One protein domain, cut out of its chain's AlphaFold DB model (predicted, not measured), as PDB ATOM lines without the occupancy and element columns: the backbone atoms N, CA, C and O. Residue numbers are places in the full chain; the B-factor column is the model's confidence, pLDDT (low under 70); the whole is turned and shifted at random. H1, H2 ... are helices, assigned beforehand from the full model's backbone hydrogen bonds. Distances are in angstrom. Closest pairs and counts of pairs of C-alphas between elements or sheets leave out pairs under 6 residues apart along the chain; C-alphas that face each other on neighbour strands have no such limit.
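This is residues 263 to 435 of the 456 residues of an uncharacterized protein of Puccinia graminis f. sp. tritici (strain CRL 75-36-700-3 / race SCCL) (UniProt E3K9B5). Four helices make a crossed core, with H4 between H3 and the helical hairpin in which short H7 folds back along part of H6. H1, H2 and H5 lie round H3 with few contacts toward one end of the long axis, and H9 and H8 form a loosely joined pair at the other end, H8 farther out. The 173 printed residues hold nine named helices, H1 to H9 in order along the chain, and no named strand; the class is all helix. The whole is compact and rounded, with a radius of gyration of the C-alphas of 16.3 A and spans of 46 by 34 by 33 A.

H6, residues 347 to 362, is the longest helix. With residues 349 to 356 alone it touches H7, residues 377 to 382, at a shallow tilt of 16 degrees, opposite ways; the closest C-alphas, of Leu 352 and Leu 378, are 6.5 A apart. The hub is H4, residues 312 to 324, which touches three helices. Its residues 312 to 316 alone touch residues 355 to 359 of H6 at a steep tilt of 58 degrees, the closest C-alphas being those of Glu 313 and Ile 359, 6.6 A apart. H4 touches H7 at a steep tilt of 43 degrees, the same way, with the C-alphas of Leu 320 and Leu 378 closest at 5.9 A. H3, residues 285 to 294, touches H4 at 39 degrees, a steep tilt, opposite ways, and the two form a helical hairpin; the closest C-alphas, of Ser 294 and Ala 315, are 4.5 A apart. H5, residues 335 to 344, only just touches H3, with 3 pairs of C-alphas within 8 A, the closest those of Ile 288 and Glu 336 at 6.6 A. H1, residues 268 to 271, and H2, residues 274 to 281, are each close to H3 but not clearly touching it. H9, residues 415 to 429, is close to H7 but not clearly touching, with the C-alphas of Ile 379 and Trp 424 closest at 6.8 A. H8, residues 399 to 410, is close to H9 but not clearly touching, and apart from H6. In H2 to H9 every O i to N i+4 pair is within hydrogen-bond range; H1 is too short for one.

H1 begins at C-alpha 268, (124.343, 115.594, 86.693), and H9 ends at C-alpha 429, (121.061, 102.143, 114.608). From first to last C-alpha H6 measures 22.7 A, H9 20.8 A, H4 18.1 A and H8 16.1 A.

The printed part has no cut. The C-alphas farthest apart, of Lys 307 and Pro 412, are 48.0 A apart. The links H3 to H4, H6 to H7 and H7 to H8 are long. The model's pLDDT is under 70 at residues 363 to 374, 392 to 404, 407 to 414 and 428 to 435.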
ATOM      1  N   PRO A 263     120.031 103.723  81.749       79.44
ATOM      2  CA  PRO A 263     118.641 104.152  81.893       79.44
ATOM      3  C   PRO A 263     118.522 105.506  82.611       79.44
ATOM      4  O   PRO A 263     117.489 106.160  82.520       79.44
ATOM      5  N   TYR A 264     119.567 105.920  83.337       80.12
ATOM      6  CA  TYR A 264     119.612 107.174  84.079       80.12
ATOM      7  C   TYR A 264     119.880 108.362  83.142       80.12
ATOM      8  O   TYR A 264     121.026 108.708  82.876       80.12
ATOM      9  N   ASP A 265     118.805 108.999  82.671       70.19
ATOM     10  CA  ASP A 265     118.854 110.088  81.678       70.19
ATOM     11  C   ASP A 265     119.450 111.422  82.199       70.19
ATOM     12  O   ASP A 265     119.630 112.371  81.431       70.19
ATOM     13  N   ASP A 266     119.740 111.537  83.500       75.44
ATOM     14  CA  ASP A 266     120.305 112.761  84.078       75.44
ATOM     15  C   ASP A 266     121.798 112.900  83.724       75.44
ATOM     16  O   ASP A 266     122.587 111.960  83.818       75.44
ATOM     17  N   THR A 267     122.206 114.117  83.367       84.88
ATOM     18  CA  THR A 267     123.605 114.469  83.076       84.88
ATOM     19  C   THR A 267     124.226 115.290  84.204       84.88
ATOM     20  O   THR A 267     125.038 116.180  83.956       84.88
ATOM     21  N   TRP A 268     123.854 114.980  85.451       89.12
ATOM     22  CA  TRP A 268     124.343 115.594  86.693       89.12
ATOM     23  C   TRP A 268     125.851 115.868  86.692       89.12
ATOM     24  O   TRP A 268     126.289 116.934  87.123       89.12
ATOM     25  N   TRP A 269     126.641 114.950  86.136       89.69
ATOM     26  CA  TRP A 269     128.097 115.037  86.044       89.69
ATOM     27  C   TRP A 269     128.600 116.247  85.240       89.69
ATOM     28  O   TRP A 269     129.700 116.734  85.495       89.69
ATOM     29  N   ARG A 270     127.795 116.790  84.316       87.88
ATOM     30  CA  ARG A 270     128.110 118.030  83.585       87.88
ATOM     31  C   ARG A 270     128.007 119.265  84.468       87.88
ATOM     32  O   ARG A 270     128.801 120.183  84.325       87.88
ATOM     33  N   SER A 271     127.031 119.292  85.377       86.88
ATOM     34  CA  SER A 271     126.773 120.459  86.236       86.88
ATOM     35  C   SER A 271     127.846 120.686  87.304       86.88
ATOM     36  O   SER A 271     127.960 121.786  87.836       86.88
ATOM     37  N   ILE A 272     128.641 119.656  87.587       89.38
ATOM     38  CA  ILE A 272     129.707 119.645  88.598       89.38
ATOM     39  C   ILE A 272     131.110 119.583  87.979       89.38
ATOM     40  O   ILE A 272     132.073 119.301  88.686       89.38
ATOM     41  N   ASP A 273     131.212 119.793  86.664       89.94
ATOM     42  CA  ASP A 273     132.473 119.817  85.916       89.94
ATOM     43  C   ASP A 273     133.352 118.559  86.117       89.94
ATOM     44  O   ASP A 273     134.563 118.629  86.352       89.94
ATOM     45  N   LEU A 274     132.734 117.368  86.032       93.38
ATOM     46  CA  LEU A 274     133.458 116.095  86.160       93.38
ATOM     47  C   LEU A 274     134.567 115.947  85.103       93.38
ATOM     48  O   LEU A 274     135.592 115.338  85.385       93.38
ATOM     49  N   GLU A 275     134.385 116.512  83.909       91.44
ATOM     50  CA  GLU A 275     135.387 116.515  82.834       91.44
ATOM     51  C   GLU A 275     136.711 117.118  83.326       91.44
ATOM     52  O   GLU A 275     137.740 116.444  83.332       91.44
ATOM     53  N   SER A 276     136.669 118.340  83.865       91.88
ATOM     54  CA  SER A 276     137.840 118.987  84.458       91.88
ATOM     55  C   SER A 276     138.415 118.174  85.619       91.88
ATOM     56  O   SER A 276     139.631 117.978  85.710       91.88
ATOM     57  N   ALA A 277     137.560 117.632  86.489       94.81
ATOM     58  CA  ALA A 277     138.005 116.840  87.630       94.81
ATOM     59  C   ALA A 277     138.756 115.557  87.231       94.81
ATOM     60  O   ALA A 277     139.737 115.199  87.891       94.81
ATOM     61  N   VAL A 278     138.341 114.884  86.153       94.62
ATOM     62  CA  VAL A 278     139.047 113.708  85.623       94.62
ATOM     63  C   VAL A 278     140.487 114.066  85.274       94.62
ATOM     64  O   VAL A 278     141.401 113.345  85.673       94.62
ATOM     65  N   VAL A 279     140.706 115.216  84.632       92.31
ATOM     66  CA  VAL A 279     142.054 115.676  84.277       92.31
ATOM     67  C   VAL A 279     142.884 116.028  85.514       92.31
ATOM     68  O   VAL A 279     144.026 115.586  85.647       92.31
ATOM     69  N   HIS A 280     142.312 116.800  86.439       94.94
ATOM     70  CA  HIS A 280     143.039 117.321  87.601       94.94
ATOM     71  C   HIS A 280     143.381 116.238  88.629       94.94
ATOM     72  O   HIS A 280     144.446 116.285  89.247       94.94
ATOM     73  N   PHE A 281     142.503 115.253  88.825       95.38
ATOM     74  CA  PHE A 281     142.670 114.226  89.857       95.38
ATOM     75  C   PHE A 281     142.986 112.834  89.303       95.38
ATOM     76  O   PHE A 281     143.279 111.934  90.090       95.38
ATOM     77  N   GLY A 282     142.963 112.644  87.980       93.81
ATOM     78  CA  GLY A 282     143.191 111.342  87.349       93.81
ATOM     79  C   GLY A 282     142.073 110.340  87.634       93.81
ATOM     80  O   GLY A 282     142.357 109.162  87.846       93.81
ATOM     81  N   LEU A 283     140.824 110.811  87.712       95.44
ATOM     82  CA  LEU A 283     139.671 109.972  88.051       95.44
ATOM     83  C   LEU A 283     139.358 108.993  86.918       95.44
ATOM     84  O   LEU A 283     139.449 109.350  85.749       95.44
ATOM     85  N   ASP A 284     138.908 107.784  87.252       94.88
ATOM     86  CA  ASP A 284     138.274 106.906  86.269       94.88
ATOM     87  C   ASP A 284     136.819 107.374  86.025       94.88
ATOM     88  O   ASP A 284     135.966 107.211  86.910       94.88
ATOM     89  N   PRO A 285     136.503 107.956  84.849       94.50
ATOM     90  CA  PRO A 285     135.181 108.523  84.583       94.50
ATOM     91  C   PRO A 285     134.067 107.474  84.659       94.50
ATOM     92  O   PRO A 285     132.964 107.775  85.116       94.50
ATOM     93  N   LEU A 286     134.342 106.227  84.263       95.06
ATOM     94  CA  LEU A 286     133.347 105.162  84.275       95.06
ATOM     95  C   LEU A 286     133.002 104.736  85.703       95.06
ATOM     96  O   LEU A 286     131.835 104.482  86.000       95.06
ATOM     97  N   ILE A 287     133.996 104.679  86.593       95.88
ATOM     98  CA  ILE A 287     133.767 104.403  88.018       95.88
ATOM     99  C   ILE A 287     132.881 105.487  88.639       95.88
ATOM    100  O   ILE A 287     131.908 105.154  89.321       95.88
ATOM    101  N   ILE A 288     133.193 106.762  88.389       96.69
ATOM    102  CA  ILE A 288     132.421 107.886  88.928       96.69
ATOM    103  C   ILE A 288     130.977 107.851  88.427       96.69
ATOM    104  O   ILE A 288     130.052 107.967  89.234       96.69
ATOM    105  N   LEU A 289     130.775 107.644  87.123       95.38
ATOM    106  CA  LEU A 289     129.435 107.557  86.551       95.38
ATOM    107  C   LEU A 289     128.655 106.360  87.091       95.38
ATOM    108  O   LEU A 289     127.506 106.534  87.485       95.38
ATOM    109  N   LYS A 290     129.267 105.170  87.167       96.31
ATOM    110  CA  LYS A 290     128.609 103.979  87.722       96.31
ATOM    111  C   LYS A 290     128.144 104.226  89.155       96.31
ATOM    112  O   LYS A 290     126.976 103.998  89.443       96.31
ATOM    113  N   ILE A 291     129.002 104.762  90.028       96.50
ATOM    114  CA  ILE A 291     128.604 105.080  91.408       96.50
ATOM    115  C   ILE A 291     127.504 106.141  91.433       96.50
ATOM    116  O   ILE A 291     126.479 105.937  92.081       96.50
ATOM    117  N   GLY A 292     127.696 107.267  90.746       95.44
ATOM    118  CA  GLY A 292     126.756 108.378  90.828       95.44
ATOM    119  C   GLY A 292     125.392 108.061  90.220       95.44
ATOM    120  O   GLY A 292     124.378 108.422  90.806       95.44
ATOM    121  N   ASN A 293     125.337 107.304  89.122       94.81
ATOM    122  CA  ASN A 293     124.077 106.840  88.539       94.81
ATOM    123  C   ASN A 293     123.390 105.801  89.437       94.81
ATOM    124  O   ASN A 293     122.178 105.872  89.633       94.81
ATOM    125  N   SER A 294     124.148 104.874  90.036       94.88
ATOM    126  CA  SER A 294     123.619 103.909  91.012       94.88
ATOM    127  C   SER A 294     123.055 104.590  92.265       94.88
ATOM    128  O   SER A 294     122.063 104.128  92.820       94.88
ATOM    129  N   LEU A 295     123.644 105.712  92.688       94.62
ATOM    130  CA  LEU A 295     123.156 106.538  93.800       94.62
ATOM    131  C   LEU A 295     122.195 107.652  93.368       94.62
ATOM    132  O   LEU A 295     121.762 108.447  94.206       94.62
ATOM    133  N   GLN A 296     121.852 107.698  92.078       93.56
ATOM    134  CA  GLN A 296     120.943 108.668  91.474       93.56
ATOM    135  C   GLN A 296     121.323 110.124  91.797       93.56
ATOM    136  O   GLN A 296     120.487 110.940  92.192       93.56
ATOM    137  N   PHE A 297     122.604 110.471  91.653       92.19
ATOM    138  CA  PHE A 297     123.061 111.856  91.760       92.19
ATOM    139  C   PHE A 297     122.338 112.749  90.740       92.19
ATOM    140  O   PHE A 297     122.023 112.324  89.633       92.19
ATOM    141  N   GLY A 298     122.005 113.977  91.144       87.50
ATOM    142  CA  GLY A 298     121.099 114.863  90.396       87.50
ATOM    143  C   GLY A 298     119.613 114.685  90.740       87.50
ATOM    144  O   GLY A 298     118.836 115.631  90.601       87.50
ATOM    145  N   SER A 299     119.218 113.543  91.315       87.44
ATOM    146  CA  SER A 299     117.867 113.336  91.845       87.44
ATOM    147  C   SER A 299     117.751 113.769  93.308       87.44
ATOM    148  O   SER A 299     118.644 113.534  94.127       87.44
ATOM    149  N   ARG A 300     116.597 114.353  93.663       84.62
ATOM    150  CA  ARG A 300     116.256 114.693  95.056       84.62
ATOM    151  C   ARG A 300     116.076 113.453  95.921       84.62
ATOM    152  O   ARG A 300     116.544 113.438  97.055       84.62
ATOM    153  N   ASP A 301     115.495 112.397  95.362       84.12
ATOM    154  CA  ASP A 301     115.152 111.163  96.069       84.12
ATOM    155  C   ASP A 301     115.776 109.940  95.379       84.12
ATOM    156  O   ASP A 301     116.001 109.959  94.164       84.12
ATOM    157  N   LEU A 302     116.052 108.888  96.160       87.25
ATOM    158  CA  LEU A 302     116.498 107.587  95.665       87.25
ATOM    159  C   LEU A 302     115.251 106.763  95.354       87.25
ATOM    160  O   LEU A 302     114.604 106.234  96.259       87.25
ATOM    161  N   LEU A 303     114.876 106.719  94.079       85.69
ATOM    162  CA  LEU A 303     113.626 106.102  93.649       85.69
ATOM    163  C   LEU A 303     113.841 104.643  93.254       85.69
ATOM    164  O   LEU A 303     114.792 104.313  92.546       85.69
ATOM    165  N   ASP A 304     112.920 103.788  93.685       79.06
ATOM    166  CA  ASP A 304     112.857 102.381  93.301       79.06
ATOM    167  C   ASP A 304     111.834 102.168  92.172       79.06
ATOM    168  O   ASP A 304     110.792 102.823  92.151       79.06
ATOM    169  N   ASN A 305     112.100 101.221  91.268       72.69
ATOM    170  CA  ASN A 305     111.198 100.793  90.180       72.69
ATOM    171  C   ASN A 305     110.799 101.864  89.140       72.69
ATOM    172  O   ASN A 305     109.762 101.739  88.485       72.69
ATOM    173  N   ASP A 306     111.614 102.899  88.940       80.81
ATOM    174  CA  ASP A 306     111.454 103.818  87.809       80.81
ATOM    175  C   ASP A 306     112.224 103.286  86.587       80.81
ATOM    176  O   ASP A 306     113.400 102.935  86.671       80.81
ATOM    177  N   LYS A 307     111.556 103.231  85.428       82.00
ATOM    178  CA  LYS A 307     112.120 102.737  84.158       82.00
ATOM    179  C   LYS A 307     113.313 103.557  83.638       82.00
ATOM    180  O   LYS A 307     114.039 103.074  82.776       82.00
ATOM    181  N   HIS A 308     113.494 104.778  84.139       85.19
ATOM    182  CA  HIS A 308     114.614 105.678  83.848       85.19
ATOM    183  C   HIS A 308     115.691 105.633  84.944       85.19
ATOM    184  O   HIS A 308     116.437 106.599  85.144       85.19
ATOM    185  N   ARG A 309     115.736 104.556  85.736       87.06
ATOM    186  CA  ARG A 309     116.694 104.356  86.826       87.06
ATOM    187  C   ARG A 309     117.308 102.964  86.738       87.06
ATOM    188  O   ARG A 309     116.712 102.032  86.208       87.06
ATOM    189  N   ILE A 310     118.526 102.840  87.260       89.19
ATOM    190  CA  ILE A 310     119.172 101.537  87.438       89.19
ATOM    191  C   ILE A 310     118.417 100.806  88.561       89.19
ATOM    192  O   ILE A 310     118.204 101.423  89.612       89.19
ATOM    193  N   PRO A 311     118.017  99.532  88.376       90.12
ATOM    194  CA  PRO A 311     117.429  98.728  89.444       90.12
ATOM    195  C   PRO A 311     118.301  98.766  90.699       90.12
ATOM    196  O   PRO A 311     119.525  98.654  90.613       90.12
ATOM    197  N   LEU A 312     117.698  98.943  91.875       89.69
ATOM    198  CA  LEU A 312     118.472  99.181  93.098       89.69
ATOM    199  C   LEU A 312     119.365  97.986  93.464       89.69
ATOM    200  O   LEU A 312     120.453  98.172  94.007       89.69
ATOM    201  N   GLU A 313     118.959  96.767  93.118       87.25
ATOM    202  CA  GLU A 313     119.755  95.548  93.274       87.25
ATOM    203  C   GLU A 313     121.030  95.610  92.434       87.25
ATOM    204  O   GLU A 313     122.133  95.401  92.943       87.25
ATOM    205  N   GLU A 314     120.894  95.976  91.163       89.31
ATOM    206  CA  GLU A 314     122.023  96.174  90.258       89.31
ATOM    207  C   GLU A 314     122.912  97.335  90.726       89.31
ATOM    208  O   GLU A 314     124.140  97.225  90.703       89.31
ATOM    209  N   ALA A 315     122.312  98.422  91.215       92.81
ATOM    210  CA  ALA A 315     123.026  99.564  91.774       92.81
ATOM    211  C   ALA A 315     123.883  99.162  92.985       92.81
ATOM    212  O   ALA A 315     125.065  99.507  93.057       92.81
ATOM    213  N   PHE A 316     123.319  98.379  93.906       91.81
ATOM    214  CA  PHE A 316     124.027  97.863  95.074       91.81
ATOM    215  C   PHE A 316     125.211  96.982  94.670       91.81
ATOM    216  O   PHE A 316     126.336  97.220  95.116       91.81
ATOM    217  N   LEU A 317     124.984  96.007  93.784       90.12
ATOM    218  CA  LEU A 317     126.034  95.107  93.301       90.12
ATOM    219  C   LEU A 317     127.140  95.866  92.568       90.12
ATOM    220  O   LEU A 317     128.323  95.596  92.775       90.12
ATOM    221  N   THR A 318     126.768  96.842  91.740       93.44
ATOM    222  CA  THR A 318     127.709  97.676  90.989       93.44
ATOM    223  C   THR A 318     128.643  98.427  91.928       93.44
ATOM    224  O   THR A 318     129.864  98.340  91.779       93.44
ATOM    225  N   ILE A 319     128.096  99.120  92.931       95.56
ATOM    226  CA  ILE A 319     128.907  99.873  93.892       95.56
ATOM    227  C   ILE A 319     129.768  98.920  94.720       95.56
ATOM    228  O   ILE A 319     130.967  99.162  94.859       95.56
ATOM    229  N   LEU A 320     129.197  97.823  95.225       91.62
ATOM    230  CA  LEU A 320     129.926  96.854  96.042       91.62
ATOM    231  C   LEU A 320     131.119  96.257  95.285       91.62
ATOM    232  O   LEU A 320     132.234  96.201  95.809       91.62
ATOM    233  N   ASN A 321     130.909  95.872  94.025       91.56
ATOM    234  CA  ASN A 321     131.966  95.370  93.153       91.56
ATOM    235  C   ASN A 321     133.047  96.423  92.918       91.56
ATOM    236  O   ASN A 321     134.230  96.096  92.936       91.56
ATOM    237  N   ILE A 322     132.671  97.691  92.732       94.19
ATOM    238  CA  ILE A 322     133.640  98.776  92.585       94.19
ATOM    239  C   ILE A 322     134.469  98.919  93.867       94.19
ATOM    240  O   ILE A 322     135.692  98.788  93.801       94.19
ATOM    241  N   ILE A 323     133.852  99.158  95.026       91.94
ATOM    242  CA  ILE A 323     134.575  99.487  96.269       91.94
ATOM    243  C   ILE A 323     135.461  98.336  96.771       91.94
ATOM    244  O   ILE A 323     136.504  98.585  97.374       91.94
ATOM    245  N   THR A 324     135.103  97.087  96.463       87.38
ATOM    246  CA  THR A 324     135.874  95.894  96.857       87.38
ATOM    247  C   THR A 324     136.913  95.446  95.822       87.38
ATOM    248  O   THR A 324     137.792  94.644  96.149       87.38
ATOM    249  N   LYS A 325     136.865  95.960  94.585       87.44
ATOM    250  CA  LYS A 325     137.807  95.583  93.520       87.44
ATOM    251  C   LYS A 325     139.250  95.960  93.890       87.44
ATOM    252  O   LYS A 325     139.491  97.126  94.212       87.44
ATOM    253  N   PRO A 326     140.228  95.039  93.756       82.88
ATOM    254  CA  PRO A 326     141.649  95.343  93.924       82.88
ATOM    255  C   PRO A 326     142.148  96.410  92.938       82.88
ATOM    256  O   PRO A 326     141.806  96.395  91.754       82.88
ATOM    257  N   ARG A 327     142.979  97.333  93.427       83.25
ATOM    258  CA  ARG A 327     143.433  98.537  92.706       83.25
ATOM    259  C   ARG A 327     144.750  99.059  93.292       83.25
ATOM    260  O   ARG A 327     145.153  98.613  94.361       83.25
ATOM    261  N   THR A 328     145.424  99.987  92.594       83.75
ATOM    262  CA  THR A 328     146.729 100.544  93.025       83.75
ATOM    263  C   THR A 328     146.672 101.106  94.447       83.75
ATOM    264  O   THR A 328     147.537 100.812  95.269       83.75
ATOM    265  N   LEU A 329     145.642 101.908  94.721       86.38
ATOM    266  CA  LEU A 329     145.300 102.420  96.041       86.38
ATOM    267  C   LEU A 329     143.920 101.882  96.408       86.38
ATOM    268  O   LEU A 329     143.031 101.989  95.563       86.38
ATOM    269  N   PRO A 330     143.711 101.327  97.617       86.38
ATOM    270  CA  PRO A 330     142.399 100.834  98.038       86.38
ATOM    271  C   PRO A 330     141.342 101.942  97.959       86.38
ATOM    272  O   PRO A 330     141.691 103.119  97.997       86.38
ATOM    273  N   TRP A 331     140.055 101.580  97.885       90.50
ATOM    274  CA  TRP A 331     138.948 102.540  97.729       90.50
ATOM    275  C   TRP A 331     139.026 103.717  98.713       90.50
ATOM    276  O   TRP A 331     138.913 104.869  98.309       90.50
ATOM    277  N   ILE A 332     139.335 103.441  99.983       87.62
ATOM    278  CA  ILE A 332     139.469 104.466 101.027       87.62
ATOM    279  C   ILE A 332     140.554 105.524 100.744       87.62
ATOM    280  O   ILE A 332     140.451 106.650 101.217       87.62
ATOM    281  N   GLU A 333     141.566 105.180  99.945       87.62
ATOM    282  CA  GLU A 333     142.667 106.057  99.525       87.62
ATOM    283  C   GLU A 333     142.525 106.554  98.087       87.62
ATOM    284  O   GLU A 333     143.407 107.269  97.601       87.62
ATOM    285  N   SER A 334     141.486 106.140  97.368       91.44
ATOM    286  CA  SER A 334     141.387 106.415  95.942       91.44
ATOM    287  C   SER A 334     141.021 107.879  95.684       91.44
ATOM    288  O   SER A 334     140.431 108.559  96.530       91.44
ATOM    289  N   ALA A 335     141.409 108.387  94.514       93.88
ATOM    290  CA  ALA A 335     141.052 109.743  94.108       93.88
ATOM    291  C   ALA A 335     139.534 109.870  93.895       93.88
ATOM    292  O   ALA A 335     138.949 110.881  94.272       93.88
ATOM    293  N   GLU A 336     138.887 108.815  93.389       95.69
ATOM    294  CA  GLU A 336     137.445 108.778  93.140       95.69
ATOM    295  C   GLU A 336     136.634 108.947  94.419       95.69
ATOM    296  O   GLU A 336     135.760 109.809  94.472       95.69
ATOM    297  N   ARG A 337     136.937 108.172  95.469       93.88
ATOM    298  CA  ARG A 337     136.217 108.280  96.741       93.88
ATOM    299  C   ARG A 337     136.351 109.682  97.325       93.88
ATOM    300  O   ARG A 337     135.357 110.276  97.728       93.88
ATOM    301  N   ALA A 338     137.573 110.210  97.367       92.25
ATOM    302  CA  ALA A 338     137.826 111.531  97.925       92.25
ATOM    303  C   ALA A 338     137.107 112.638  97.147       92.25
ATOM    304  O   ALA A 338     136.501 113.509  97.765       92.25
ATOM    305  N   TRP A 339     137.117 112.562  95.814       95.00
ATOM    306  CA  TRP A 339     136.404 113.510  94.966       95.00
ATOM    307  C   TRP A 339     134.881 113.415  95.142       95.00
ATOM    308  O   TRP A 339     134.210 114.436  95.266       95.00
ATOM    309  N   ILE A 340     134.320 112.203  95.244       94.88
ATOM    310  CA  ILE A 340     132.884 112.020  95.514       94.88
ATOM    311  C   ILE A 340     132.504 112.669  96.851       94.88
ATOM    312  O   ILE A 340     131.523 113.407  96.909       94.88
ATOM    313  N   TYR A 341     133.283 112.444  97.913       91.00
ATOM    314  CA  TYR A 341     133.032 113.084  99.207       91.00
ATOM    315  C   TYR A 341     133.168 114.609  99.139       91.00
ATOM    316  O   TYR A 341     132.349 115.301  99.735       91.00
ATOM    317  N   SER A 342     134.156 115.148  98.417       90.12
ATOM    318  CA  SER A 342     134.342 116.603  98.344       90.12
ATOM    319  C   SER A 342     133.241 117.307  97.553       90.12
ATOM    320  O   SER A 342     132.923 118.452  97.857       90.12
ATOM    321  N   VAL A 343     132.661 116.645  96.547       92.25
ATOM    322  CA  VAL A 343     131.606 117.230  95.706       92.25
ATOM    323  C   VAL A 343     130.209 117.011  96.284       92.25
ATOM    324  O   VAL A 343     129.388 117.924  96.264       92.25
ATOM    325  N   PHE A 344     129.922 115.816  96.801       90.50
ATOM    326  CA  PHE A 344     128.578 115.445  97.255       90.50
ATOM    327  C   PHE A 344     128.391 115.517  98.771       90.50
ATOM    328  O   PHE A 344     127.257 115.430  99.245       90.50
ATOM    329  N   GLY A 345     129.472 115.681  99.538       88.81
ATOM    330  CA  GLY A 345     129.422 115.822 100.989       88.81
ATOM    331  C   GLY A 345     128.617 114.702 101.644       88.81
ATOM    332  O   GLY A 345     128.843 113.517 101.386       88.81
ATOM    333  N   SER A 346     127.634 115.080 102.464       86.69
ATOM    334  CA  SER A 346     126.751 114.143 103.167       86.69
ATOM    335  C   SER A 346     125.830 113.329 102.255       86.69
ATOM    336  O   SER A 346     125.398 112.250 102.655       86.69
ATOM    337  N   LEU A 347     125.545 113.791 101.029       89.56
ATOM    338  CA  LEU A 347     124.626 113.091 100.127       89.56
ATOM    339  C   LEU A 347     125.147 111.697  99.758       89.56
ATOM    340  O   LEU A 347     124.366 110.752  99.680       89.56
ATOM    341  N   TYR A 348     126.458 111.553  99.554       92.31
ATOM    342  CA  TYR A 348     127.067 110.268  99.214       92.31
ATOM    343  C   TYR A 348     126.835 109.184 100.289       92.31
ATOM    344  O   TYR A 348     126.225 108.158  99.968       92.31
ATOM    345  N   PRO A 349     127.250 109.377 101.557       87.75
ATOM    346  CA  PRO A 349     127.008 108.386 102.602       87.75
ATOM    347  C   PRO A 349     125.516 108.221 102.936       87.75
ATOM    348  O   PRO A 349     125.102 107.104 103.251       87.75
ATOM    349  N   ASP A 350     124.691 109.270 102.817       86.75
ATOM    350  CA  ASP A 350     123.236 109.153 102.985       86.75
ATOM    351  C   ASP A 350     122.621 108.209 101.935       86.75
ATOM    352  O   ASP A 350     121.861 107.305 102.294       86.75
ATOM    353  N   ARG A 351     123.008 108.342 100.658       90.94
ATOM    354  CA  ARG A 351     122.524 107.483  99.564       90.94
ATOM    355  C   ARG A 351     123.014 106.044  99.669       90.94
ATOM    356  O   ARG A 351     122.229 105.127  99.436       90.94
ATOM    357  N   LEU A 352     124.272 105.823 100.060       91.25
ATOM    358  CA  LEU A 352     124.778 104.471 100.333       91.25
ATOM    359  C   LEU A 352     123.957 103.777 101.425       91.25
ATOM    360  O   LEU A 352     123.634 102.594 101.307       91.25
ATOM    361  N   ARG A 353     123.607 104.521 102.478       85.88
ATOM    362  CA  ARG A 353     122.789 104.019 103.580       85.88
ATOM    363  C   ARG A 353     121.368 103.694 103.136       85.88
ATOM    364  O   ARG A 353     120.879 102.610 103.443       85.88
ATOM    365  N   GLU A 354     120.706 104.615 102.438       86.94
ATOM    366  CA  GLU A 354     119.355 104.405 101.900       86.94
ATOM    367  C   GLU A 354     119.300 103.166 101.003       86.94
ATOM    368  O   GLU A 354     118.449 102.299 101.210       86.94
ATOM    369  N   LEU A 355     120.256 103.037 100.081       89.12
ATOM    370  CA  LEU A 355     120.374 101.876  99.205       89.12
ATOM    371  C   LEU A 355     120.537 100.580 100.010       89.12
ATOM    372  O   LEU A 355     119.819  99.611  99.771       89.12
ATOM    373  N   GLY A 356     121.423 100.580 101.008       84.38
ATOM    374  CA  GLY A 356     121.612  99.446 101.913       84.38
ATOM    375  C   GLY A 356     120.326  99.011 102.623       84.38
ATOM    376  O   GLY A 356     119.994  97.824 102.642       84.38
ATOM    377  N   TYR A 357     119.553  99.961 103.157       80.06
ATOM    378  CA  TYR A 357     118.274  99.663 103.811       80.06
ATOM    379  C   TYR A 357     117.225  99.088 102.861       80.06
ATOM    380  O   TYR A 357     116.514  98.150 103.233       80.06
ATOM    381  N   ILE A 358     117.115  99.635 101.648       81.38
ATOM    382  CA  ILE A 358     116.145  99.148 100.661       81.38
ATOM    383  C   ILE A 358     116.484  97.707 100.265       81.38
ATOM    384  O   ILE A 358     115.602  96.852 100.246       81.38
ATOM    385  N   ILE A 359     117.760  97.399 100.036       81.06
ATOM    386  CA  ILE A 359     118.197  96.049  99.650       81.06
ATOM    387  C   ILE A 359     117.912  95.010 100.726       81.06
ATOM    388  O   ILE A 359     117.457  93.909 100.405       81.06
ATOM    389  N   LEU A 360     118.092  95.366 101.999       74.81
ATOM    390  CA  LEU A 360     117.688  94.488 103.092       74.81
ATOM    391  C   LEU A 360     116.196  94.163 103.025       74.81
ATOM    392  O   LEU A 360     115.825  92.999 103.138       74.81
ATOM    393  N   SER A 361     115.350  95.173 102.808       70.31
ATOM    394  CA  SER A 361     113.897  94.970 102.755       70.31
ATOM    395  C   SER A 361     113.446  94.063 101.601       70.31
ATOM    396  O   SER A 361     112.358  93.494 101.664       70.31
ATOM    397  N   LYS A 362     114.291  93.881 100.577       71.38
ATOM    398  CA  LYS A 362     113.999  93.099  99.370       71.38
ATOM    399  C   LYS A 362     114.592  91.683  99.342       71.38
ATOM    400  O   LYS A 362     114.310  90.943  98.405       71.38
ATOM    401  N   ASN A 363     115.376  91.276 100.344       62.53
ATOM    402  CA  ASN A 363     116.005  89.946 100.429       62.53
ATOM    403  C   ASN A 363     116.850  89.529  99.199       62.53
ATOM    404  O   ASN A 363     116.728  88.418  98.685       62.53
ATOM    405  N   VAL A 364     117.723  90.418  98.722       61.22
ATOM    406  CA  VAL A 364     118.564  90.192  97.530       61.22
ATOM    407  C   VAL A 364     119.758  89.276  97.851       61.22
ATOM    408  O   VAL A 364     120.425  89.445  98.872       61.22
ATOM    409  N   PHE A 365     120.071  88.327  96.964       56.06
ATOM    410  CA  PHE A 365     121.229  87.429  97.087       56.06
ATOM    411  C   PHE A 365     122.387  87.880  96.183       56.06
ATOM    412  O   PHE A 365     122.165  88.275  95.041       56.06
ATOM    413  N   LEU A 366     123.625  87.814  96.686       56.09
ATOM    414  CA  LEU A 366     124.837  88.081  95.901       56.09
ATOM    415  C   LEU A 366     125.101  86.906  94.942       56.09
ATOM    416  O   LEU A 366     125.116  85.753  95.376       56.09
ATOM    417  N   GLU A 367     125.357  87.170  93.655       45.44
ATOM    418  CA  GLU A 367     125.776  86.115  92.722       45.44
ATOM    419  C   GLU A 367     127.072  85.438  93.214       45.44
ATOM    420  O   GLU A 367     128.042  86.095  93.592       45.44
ATOM    421  N   ASN A 368     127.086  84.100  93.189       45.84
ATOM    422  CA  ASN A 368     128.199  83.218  93.578       45.84
ATOM    423  C   ASN A 368     128.570  83.136  95.071       45.84
ATOM    424  O   ASN A 368     129.635  82.602  95.394       45.84
ATOM    425  N   GLN A 369     127.708  83.557  96.002       45.50
ATOM    426  CA  GLN A 369     127.887  83.239  97.426       45.50
ATOM    427  C   GLN A 369     126.582  82.761  98.069       45.50
ATOM    428  O   GLN A 369     125.513  83.305  97.831       45.50
ATOM    429  N   THR A 370     126.678  81.778  98.965       46.56
ATOM    430  CA  THR A 370     125.598  81.323  99.865       46.56
ATOM    431  C   THR A 370     125.201  82.371 100.919       46.56
ATOM    432  O   THR A 370     124.526  82.042 101.893       46.56
ATOM    433  N   LYS A 371     125.624  83.633 100.754       57.12
ATOM    434  CA  LYS A 371     125.381  84.741 101.676       57.12
ATOM    435  C   LYS A 371     124.459  85.756 100.997       57.12
ATOM    436  O   LYS A 371     124.776  86.291  99.937       57.12
ATOM    437  N   GLN A 372     123.312  85.997 101.621       60.94
ATOM    438  CA  GLN A 372     122.417  87.103 101.288       60.94
ATOM    439  C   GLN A 372     123.190  88.430 101.378       60.94
ATOM    440  O   GLN A 372     124.027  88.579 102.273       60.94
ATOM    441  N   ALA A 373     122.941  89.368 100.457       65.25
ATOM    442  CA  ALA A 373     123.544  90.696 100.533       65.25
ATOM    443  C   ALA A 373     123.142  91.331 101.867       65.25
ATOM    444  O   ALA A 373     121.947  91.473 102.145       65.25
ATOM    445  N   SER A 374     124.114  91.696 102.705       69.94
ATOM    446  CA  SER A 374     123.778  92.446 103.907       69.94
ATOM    447  C   SER A 374     123.637  93.902 103.488       69.94
ATOM    448  O   SER A 374     124.528  94.466 102.852       69.94
ATOM    449  N   GLY A 375     122.528  94.552 103.834       71.94
ATOM    450  CA  GLY A 375     122.370  95.978 103.534       71.94
ATOM    451  C   GLY A 375     123.478  96.855 104.149       71.94
ATOM    452  O   GLY A 375     123.655  98.003 103.752       71.94
ATOM    453  N   SER A 376     124.271  96.312 105.079       79.81
ATOM    454  CA  SER A 376     125.463  96.929 105.663       79.81
ATOM    455  C   SER A 376     126.730  96.859 104.805       79.81
ATOM    456  O   SER A 376     127.642  97.649 105.060       79.81
ATOM    457  N   ASP A 377     126.812  95.980 103.797       85.50
ATOM    458  CA  ASP A 377     128.062  95.691 103.071       85.50
ATOM    459  C   ASP A 377     128.665  96.929 102.390       85.50
ATOM    460  O   ASP A 377     129.891  97.081 102.364       85.50
ATOM    461  N   LEU A 378     127.821  97.838 101.884       88.69
ATOM    462  CA  LEU A 378     128.265  99.065 101.217       88.69
ATOM    463  C   LEU A 378     128.982 100.019 102.172       88.69
ATOM    464  O   LEU A 378     130.116 100.408 101.904       88.69
ATOM    465  N   ILE A 379     128.347 100.377 103.292       87.62
ATOM    466  CA  ILE A 379     128.959 101.279 104.280       87.62
ATOM    467  C   ILE A 379     130.174 100.604 104.913       87.62
ATOM    468  O   ILE A 379     131.213 101.236 105.073       87.62
ATOM    469  N   TRP A 380     130.066  99.315 105.243       87.06
ATOM    470  CA  TRP A 380     131.160  98.551 105.836       87.06
ATOM    471  C   TRP A 380     132.416  98.587 104.954       87.06
ATOM    472  O   TRP A 380     133.510  98.904 105.423       87.06
ATOM    473  N   SER A 381     132.240  98.349 103.654       88.31
ATOM    474  CA  SER A 381     133.336  98.356 102.686       88.31
ATOM    475  C   SER A 381     133.811  99.773 102.324       88.31
ATOM    476  O   SER A 381     135.008  99.962 102.111       88.31
ATOM    477  N   ASP A 382     132.933 100.790 102.304       90.38
ATOM    478  CA  ASP A 382     133.345 102.198 102.118       90.38
ATOM    479  C   ASP A 382     134.258 102.678 103.255       90.38
ATOM    480  O   ASP A 382     135.229 103.401 103.023       90.38
ATOM    481  N   LEU A 383     133.998 102.203 104.477       87.31
ATOM    482  CA  LEU A 383     134.845 102.396 105.652       87.31
ATOM    483  C   LEU A 383     136.092 101.489 105.643       87.31
ATOM    484  O   LEU A 383     136.763 101.347 106.664       87.31
ATOM    485  N   GLY A 384     136.426 100.833 104.532       83.94
ATOM    486  CA  GLY A 384     137.640 100.021 104.401       83.94
ATOM    487  C   GLY A 384     137.701  98.797 105.324       83.94
ATOM    488  O   GLY A 384     138.796  98.276 105.561       83.94
ATOM    489  N   LEU A 385     136.565  98.338 105.856       83.56
ATOM    490  CA  LEU A 385     136.465  97.124 106.666       83.56
ATOM    491  C   LEU A 385     136.307  95.889 105.761       83.56
ATOM    492  O   LEU A 385     135.836  95.985 104.627       83.56
ATOM    493  N   GLU A 386     136.720  94.713 106.236       81.75
ATOM    494  CA  GLU A 386     136.615  93.476 105.455       81.75
ATOM    495  C   GLU A 386     135.163  93.018 105.322       81.75
ATOM    496  O   GLU A 386     134.505  92.711 106.313       81.75
ATOM    497  N   ILE A 387     134.678  92.884 104.085       81.00
ATOM    498  CA  ILE A 387     133.299  92.458 103.794       81.00
ATOM    499  C   ILE A 387     132.930  91.099 104.417       81.00
ATOM    500  O   ILE A 387     131.776  90.851 104.757       81.00
ATOM    501  N   ARG A 388     133.906  90.203 104.620       79.12
ATOM    502  CA  ARG A 388     133.676  88.897 105.264       79.12
ATOM    503  C   ARG A 388     133.236  89.044 106.720       79.12
ATOM    504  O   ARG A 388     132.438  88.239 107.192       79.12
ATOM    505  N   GLU A 389     133.701  90.107 107.365       78.38
ATOM    506  CA  GLU A 389     133.397  90.488 108.744       78.38
ATOM    507  C   GLU A 389     132.157  91.395 108.832       78.38
ATOM    508  O   GLU A 389     131.730  91.775 109.923       78.38
ATOM    509  N   SER A 390     131.558  91.729 107.682       79.06
ATOM    510  CA  SER A 390     130.335  92.521 107.613       79.06
ATOM    511  C   SER A 390     129.179  91.789 108.312       79.06
ATOM    512  O   SER A 390     128.989  90.579 108.081       79.06
ATOM    513  N   PRO A 391     128.410  92.494 109.164       73.38
ATOM    514  CA  PRO A 391     127.251  91.933 109.848       73.38
ATOM    515  C   PRO A 391     126.239  91.357 108.860       73.38
ATOM    516  O   PRO A 391     126.018  91.911 107.793       73.38
ATOM    517  N   SER A 392     125.581  90.260 109.230       67.06
ATOM    518  CA  SER A 392     124.427  89.744 108.482       67.06
ATOM    519  C   SER A 392     123.161  90.583 108.695       67.06
ATOM    520  O   SER A 392     122.268  90.552 107.857       67.06
ATOM    521  N   GLU A 393     123.091  91.340 109.793       64.50
ATOM    522  CA  GLU A 393     121.943  92.156 110.196       64.50
ATOM    523  C   GLU A 393     122.339  93.633 110.302       64.50
ATOM    524  O   GLU A 393     123.348  93.978 110.915       64.50
ATOM    525  N   LEU A 394     121.525  94.521 109.726       60.50
ATOM    526  CA  LEU A 394     121.777  95.969 109.715       60.50
ATOM    527  C   LEU A 394     121.692  96.616 111.097       60.50
ATOM    528  O   LEU A 394     122.443  97.543 111.392       60.50
ATOM    529  N   ILE A 395     120.762  96.143 111.924       63.03
ATOM    530  CA  ILE A 395     120.542  96.629 113.281       63.03
ATOM    531  C   ILE A 395     120.746  95.428 114.195       63.03
ATOM    532  O   ILE A 395     119.865  94.574 114.253       63.03
ATOM    533  N   PRO A 396     121.887  95.317 114.887       62.53
ATOM    534  CA  PRO A 396     122.050  94.258 115.868       62.53
ATOM    535  C   PRO A 396     120.991  94.407 116.968       62.53
ATOM    536  O   PRO A 396     120.940  95.453 117.620       62.53
ATOM    537  N   GLU A 397     120.188  93.360 117.207       61.69
ATOM    538  CA  GLU A 397     119.154  93.323 118.265       61.69
ATOM    539  C   GLU A 397     119.713  93.743 119.634       61.69
ATOM    540  O   GLU A 397     119.037  94.386 120.438       61.69
ATOM    541  N   ASN A 398     120.993  93.447 119.869       68.88
ATOM    542  CA  ASN A 398     121.750  93.920 121.013       68.88
ATOM    543  C   ASN A 398     123.063  94.570 120.554       68.88
ATOM    544  O   ASN A 398     124.107  93.921 120.444       68.88
ATOM    545  N   ALA A 399     123.026  95.884 120.305       65.88
ATOM    546  CA  ALA A 399     124.194  96.662 119.883       65.88
ATOM    547  C   ALA A 399     125.408  96.476 120.810       65.88
ATOM    548  O   ALA A 399     126.544  96.451 120.341       65.88
ATOM    549  N   LYS A 400     125.185  96.275 122.115       65.31
ATOM    550  CA  LYS A 400     126.253  96.037 123.092       65.31
ATOM    551  C   LYS A 400     126.920  94.673 122.893       65.31
ATOM    552  O   LYS A 400     128.142  94.585 122.957       65.31
ATOM    553  N   GLU A 401     126.150  93.623 122.620       67.81
ATOM    554  CA  GLU A 401     126.693  92.293 122.308       67.81
ATOM    555  C   GLU A 401     127.364  92.251 120.935       67.81
ATOM    556  O   GLU A 401     128.415  91.629 120.793       67.81
ATOM    557  N   ALA A 402     126.822  92.958 119.940       67.88
ATOM    558  CA  ALA A 402     127.471  93.108 118.641       67.88
ATOM    559  C   ALA A 402     128.810  93.839 118.773       67.88
ATOM    560  O   ALA A 402     129.815  93.366 118.246       67.88
ATOM    561  N   MET A 403     128.865  94.927 119.551       65.69
ATOM    562  CA  MET A 403     130.127  95.593 119.887       65.69
ATOM    563  C   MET A 403     131.096  94.634 120.578       65.69
ATOM    564  O   MET A 403     132.228  94.529 120.131       65.69
ATOM    565  N   GLN A 404     130.655  93.861 121.577       66.62
ATOM    566  CA  GLN A 404     131.504  92.860 122.239       66.62
ATOM    567  C   GLN A 404     131.982  91.754 121.288       66.62
ATOM    568  O   GLN A 404     133.103  91.264 121.417       66.62
ATOM    569  N   LYS A 405     131.150  91.332 120.331       73.50
ATOM    570  CA  LYS A 405     131.522  90.371 119.285       73.50
ATOM    571  C   LYS A 405     132.606  90.958 118.387       73.50
ATOM    572  O   LYS A 405     133.619  90.299 118.168       73.50
ATOM    573  N   TYR A 406     132.421  92.186 117.911       71.06
ATOM    574  CA  TYR A 406     133.417  92.852 117.082       71.06
ATOM    575  C   TYR A 406     134.705  93.126 117.864       71.06
ATOM    576  O   TYR A 406     135.764  92.818 117.337       71.06
ATOM    577  N   GLU A 407     134.624  93.555 119.129       62.22
ATOM    578  CA  GLU A 407     135.759  93.703 120.060       62.22
ATOM    579  C   GLU A 407     136.543  92.396 120.254       62.22
ATOM    580  O   GLU A 407     137.772  92.414 120.343       62.22
ATOM    581  N   LYS A 408     135.856  91.247 120.299       63.88
ATOM    582  CA  LYS A 408     136.497  89.926 120.389       63.88
ATOM    583  C   LYS A 408     137.213  89.534 119.095       63.88
ATOM    584  O   LYS A 408     138.298  88.966 119.171       63.88
ATOM    585  N   ILE A 409     136.619  89.815 117.932       59.94
ATOM    586  CA  ILE A 409     137.169  89.450 116.611       59.94
ATOM    587  C   ILE A 409     138.360  90.337 116.240       59.94
ATOM    588  O   ILE A 409     139.329  89.879 115.642       59.94
ATOM    589  N   SER A 410     138.317  91.602 116.629       53.72
ATOM    590  CA  SER A 410     139.319  92.596 116.266       53.72
ATOM    591  C   SER A 410     140.489  92.757 117.231       53.72
ATOM    592  O   SER A 410     141.386  93.565 116.977       53.72
ATOM    593  N   GLY A 411     140.420  92.125 118.407       59.22
ATOM    594  CA  GLY A 411     141.292  92.452 119.534       59.22
ATOM    595  C   GLY A 411     141.170  93.926 119.974       59.22
ATOM    596  O   GLY A 411     140.134  94.557 119.745       59.22
ATOM    597  N   PRO A 412     142.212  94.522 120.595       51.66
ATOM    598  CA  PRO A 412     142.230  95.939 120.945       51.66
ATOM    599  C   PRO A 412     142.381  96.763 119.663       51.66
ATOM    600  O   PRO A 412     143.485  97.149 119.291       51.66
ATOM    601  N   PHE A 413     141.266  96.978 118.969       58.44
ATOM    602  CA  PHE A 413     141.164  97.684 117.698       58.44
ATOM    603  C   PHE A 413     142.165  98.835 117.538       58.44
ATOM    604  O   PHE A 413     142.373  99.639 118.458       58.44
ATOM    605  N   SER A 414     142.657  99.010 116.309       68.75
ATOM    606  CA  SER A 414     143.197 100.306 115.912       68.75
ATOM    607  C   SER A 414     142.145 101.391 116.174       68.75
ATOM    608  O   SER A 414     140.947 101.151 116.028       68.75
ATOM    609  N   GLU A 415     142.582 102.587 116.569       75.88
ATOM    610  CA  GLU A 415     141.659 103.699 116.833       75.88
ATOM    611  C   GLU A 415     140.724 103.945 115.638       75.88
ATOM    612  O   GLU A 415     139.536 104.200 115.808       75.88
ATOM    613  N   TYR A 416     141.244 103.732 114.426       81.88
ATOM    614  CA  TYR A 416     140.462 103.726 113.201       81.88
ATOM    615  C   TYR A 416     139.293 102.742 113.238       81.88
ATOM    616  O   TYR A 416     138.156 103.147 113.034       81.88
ATOM    617  N   SER A 417     139.553 101.459 113.499       77.56
ATOM    618  CA  SER A 417     138.515 100.426 113.453       77.56
ATOM    619  C   SER A 417     137.422 100.687 114.494       77.56
ATOM    620  O   SER A 417     136.248 100.486 114.196       77.56
ATOM    621  N   LYS A 418     137.782 101.221 115.674       78.75
ATOM    622  CA  LYS A 418     136.798 101.659 116.685       78.75
ATOM    623  C   LYS A 418     135.893 102.761 116.146       78.75
ATOM    624  O   LYS A 418     134.675 102.681 116.282       78.75
ATOM    625  N   ILE A 419     136.488 103.782 115.530       83.38
ATOM    626  CA  ILE A 419     135.754 104.922 114.976       83.38
ATOM    627  C   ILE A 419     134.893 104.476 113.791       83.38
ATOM    628  O   ILE A 419     133.719 104.828 113.748       83.38
ATOM    629  N   ALA A 420     135.426 103.664 112.876       85.12
ATOM    630  CA  ALA A 420     134.703 103.124 111.726       85.12
ATOM    631  C   ALA A 420     133.473 102.316 112.163       85.12
ATOM    632  O   ALA A 420     132.369 102.580 111.696       85.12
ATOM    633  N   ILE A 421     133.630 101.399 113.123       81.75
ATOM    634  CA  ILE A 421     132.508 100.622 113.669       81.75
ATOM    635  C   ILE A 421     131.505 101.538 114.369       81.75
ATOM    636  O   ILE A 421     130.304 101.386 114.178       81.75
ATOM    637  N   SER A 422     131.966 102.535 115.127       79.62
ATOM    638  CA  SER A 422     131.078 103.527 115.743       79.62
ATOM    639  C   SER A 422     130.291 104.341 114.707       79.62
ATOM    640  O   SER A 422     129.114 104.634 114.916       79.62
ATOM    641  N   ILE A 423     130.918 104.722 113.592       80.62
ATOM    642  CA  ILE A 423     130.273 105.411 112.467       80.62
ATOM    643  C   ILE A 423     129.227 104.494 111.820       80.62
ATOM    644  O   ILE A 423     128.073 104.895 111.679       80.62
ATOM    645  N   TRP A 424     129.594 103.245 111.521       82.69
ATOM    646  CA  TRP A 424     128.685 102.225 110.995       82.69
ATOM    647  C   TRP A 424     127.456 102.020 111.904       82.69
ATOM    648  O   TRP A 424     126.324 102.146 111.433       82.69
ATOM    649  N   ILE A 425     127.657 101.811 113.214       76.50
ATOM    650  CA  ILE A 425     126.568 101.665 114.199       76.50
ATOM    651  C   ILE A 425     125.671 102.900 114.193       76.50
ATOM    652  O   ILE A 425     124.451 102.773 114.155       76.50
ATOM    653  N   ARG A 426     126.245 104.109 114.225       74.62
ATOM    654  CA  ARG A 426     125.454 105.349 114.237       74.62
ATOM    655  C   ARG A 426     124.593 105.492 112.988       74.62
ATOM    656  O   ARG A 426     123.446 105.919 113.110       74.62
ATOM    657  N   TYR A 427     125.110 105.124 111.817       73.88
ATOM    658  CA  TYR A 427     124.338 105.204 110.582       73.88
ATOM    659  C   TYR A 427     123.174 104.231 110.554       73.88
ATOM    660  O   TYR A 427     122.106 104.630 110.099       73.88
ATOM    661  N   PHE A 428     123.347 103.016 111.073       69.38
ATOM    662  CA  PHE A 428     122.303 102.003 110.966       69.38
ATOM    663  C   PHE A 428     121.366 101.892 112.173       69.38
ATOM    664  O   PHE A 428     120.190 101.574 112.007       69.38
ATOM    665  N   CYS A 429     121.847 102.206 113.374       66.62
ATOM    666  CA  CYS A 429     121.061 102.143 114.608       66.62
ATOM    667  C   CYS A 429     120.489 103.507 115.019       66.62
ATOM    668  O   CYS A 429     119.502 103.563 115.744       66.62
ATOM    669  N   GLY A 430     121.118 104.613 114.603       57.31
ATOM    670  CA  GLY A 430     120.800 105.946 115.120       57.31
ATOM    671  C   GLY A 430     119.613 106.644 114.456       57.31
ATOM    672  O   GLY A 430     119.007 107.492 115.099       57.31
ATOM    673  N   ASN A 431     119.288 106.329 113.193       55.09
ATOM    674  CA  ASN A 431     118.179 106.933 112.437       55.09
ATOM    675  C   ASN A 431     117.711 106.008 111.289       55.09
ATOM    676  O   ASN A 431     118.074 106.250 110.134       55.09
ATOM    677  N   PRO A 432     116.927 104.950 111.557       52.94
ATOM    678  CA  PRO A 432     116.344 104.149 110.486       52.94
ATOM    679  C   PRO A 432     115.385 105.021 109.648       52.94
ATOM    680  O   PRO A 432     114.544 105.721 110.220       52.94
ATOM    681  N   PRO A 433     115.459 104.992 108.302       49.34
ATOM    682  CA  PRO A 433     114.648 105.850 107.428       49.34
ATOM    683  C   PRO A 433     113.134 105.659 107.634       49.34
ATOM    684  O   PRO A 433     112.351 106.589 107.418       49.34
ATOM    685  N   TYR A 434     112.723 104.502 108.160       45.97
ATOM    686  CA  TYR A 434     111.338 104.179 108.506       45.97
ATOM    687  C   TYR A 434     110.719 105.082 109.589       45.97
ATOM    688  O   TYR A 434     109.506 105.282 109.575       45.97
ATOM    689  N   ALA A 435     111.517 105.742 110.439       38.91
ATOM    690  CA  ALA A 435     110.988 106.658 111.458       38.91
ATOM    691  C   ALA A 435     110.330 107.925 110.866       38.91
ATOM    692  O   ALA A 435     109.599 108.633 111.553       38.91
TER     693      ALA A 435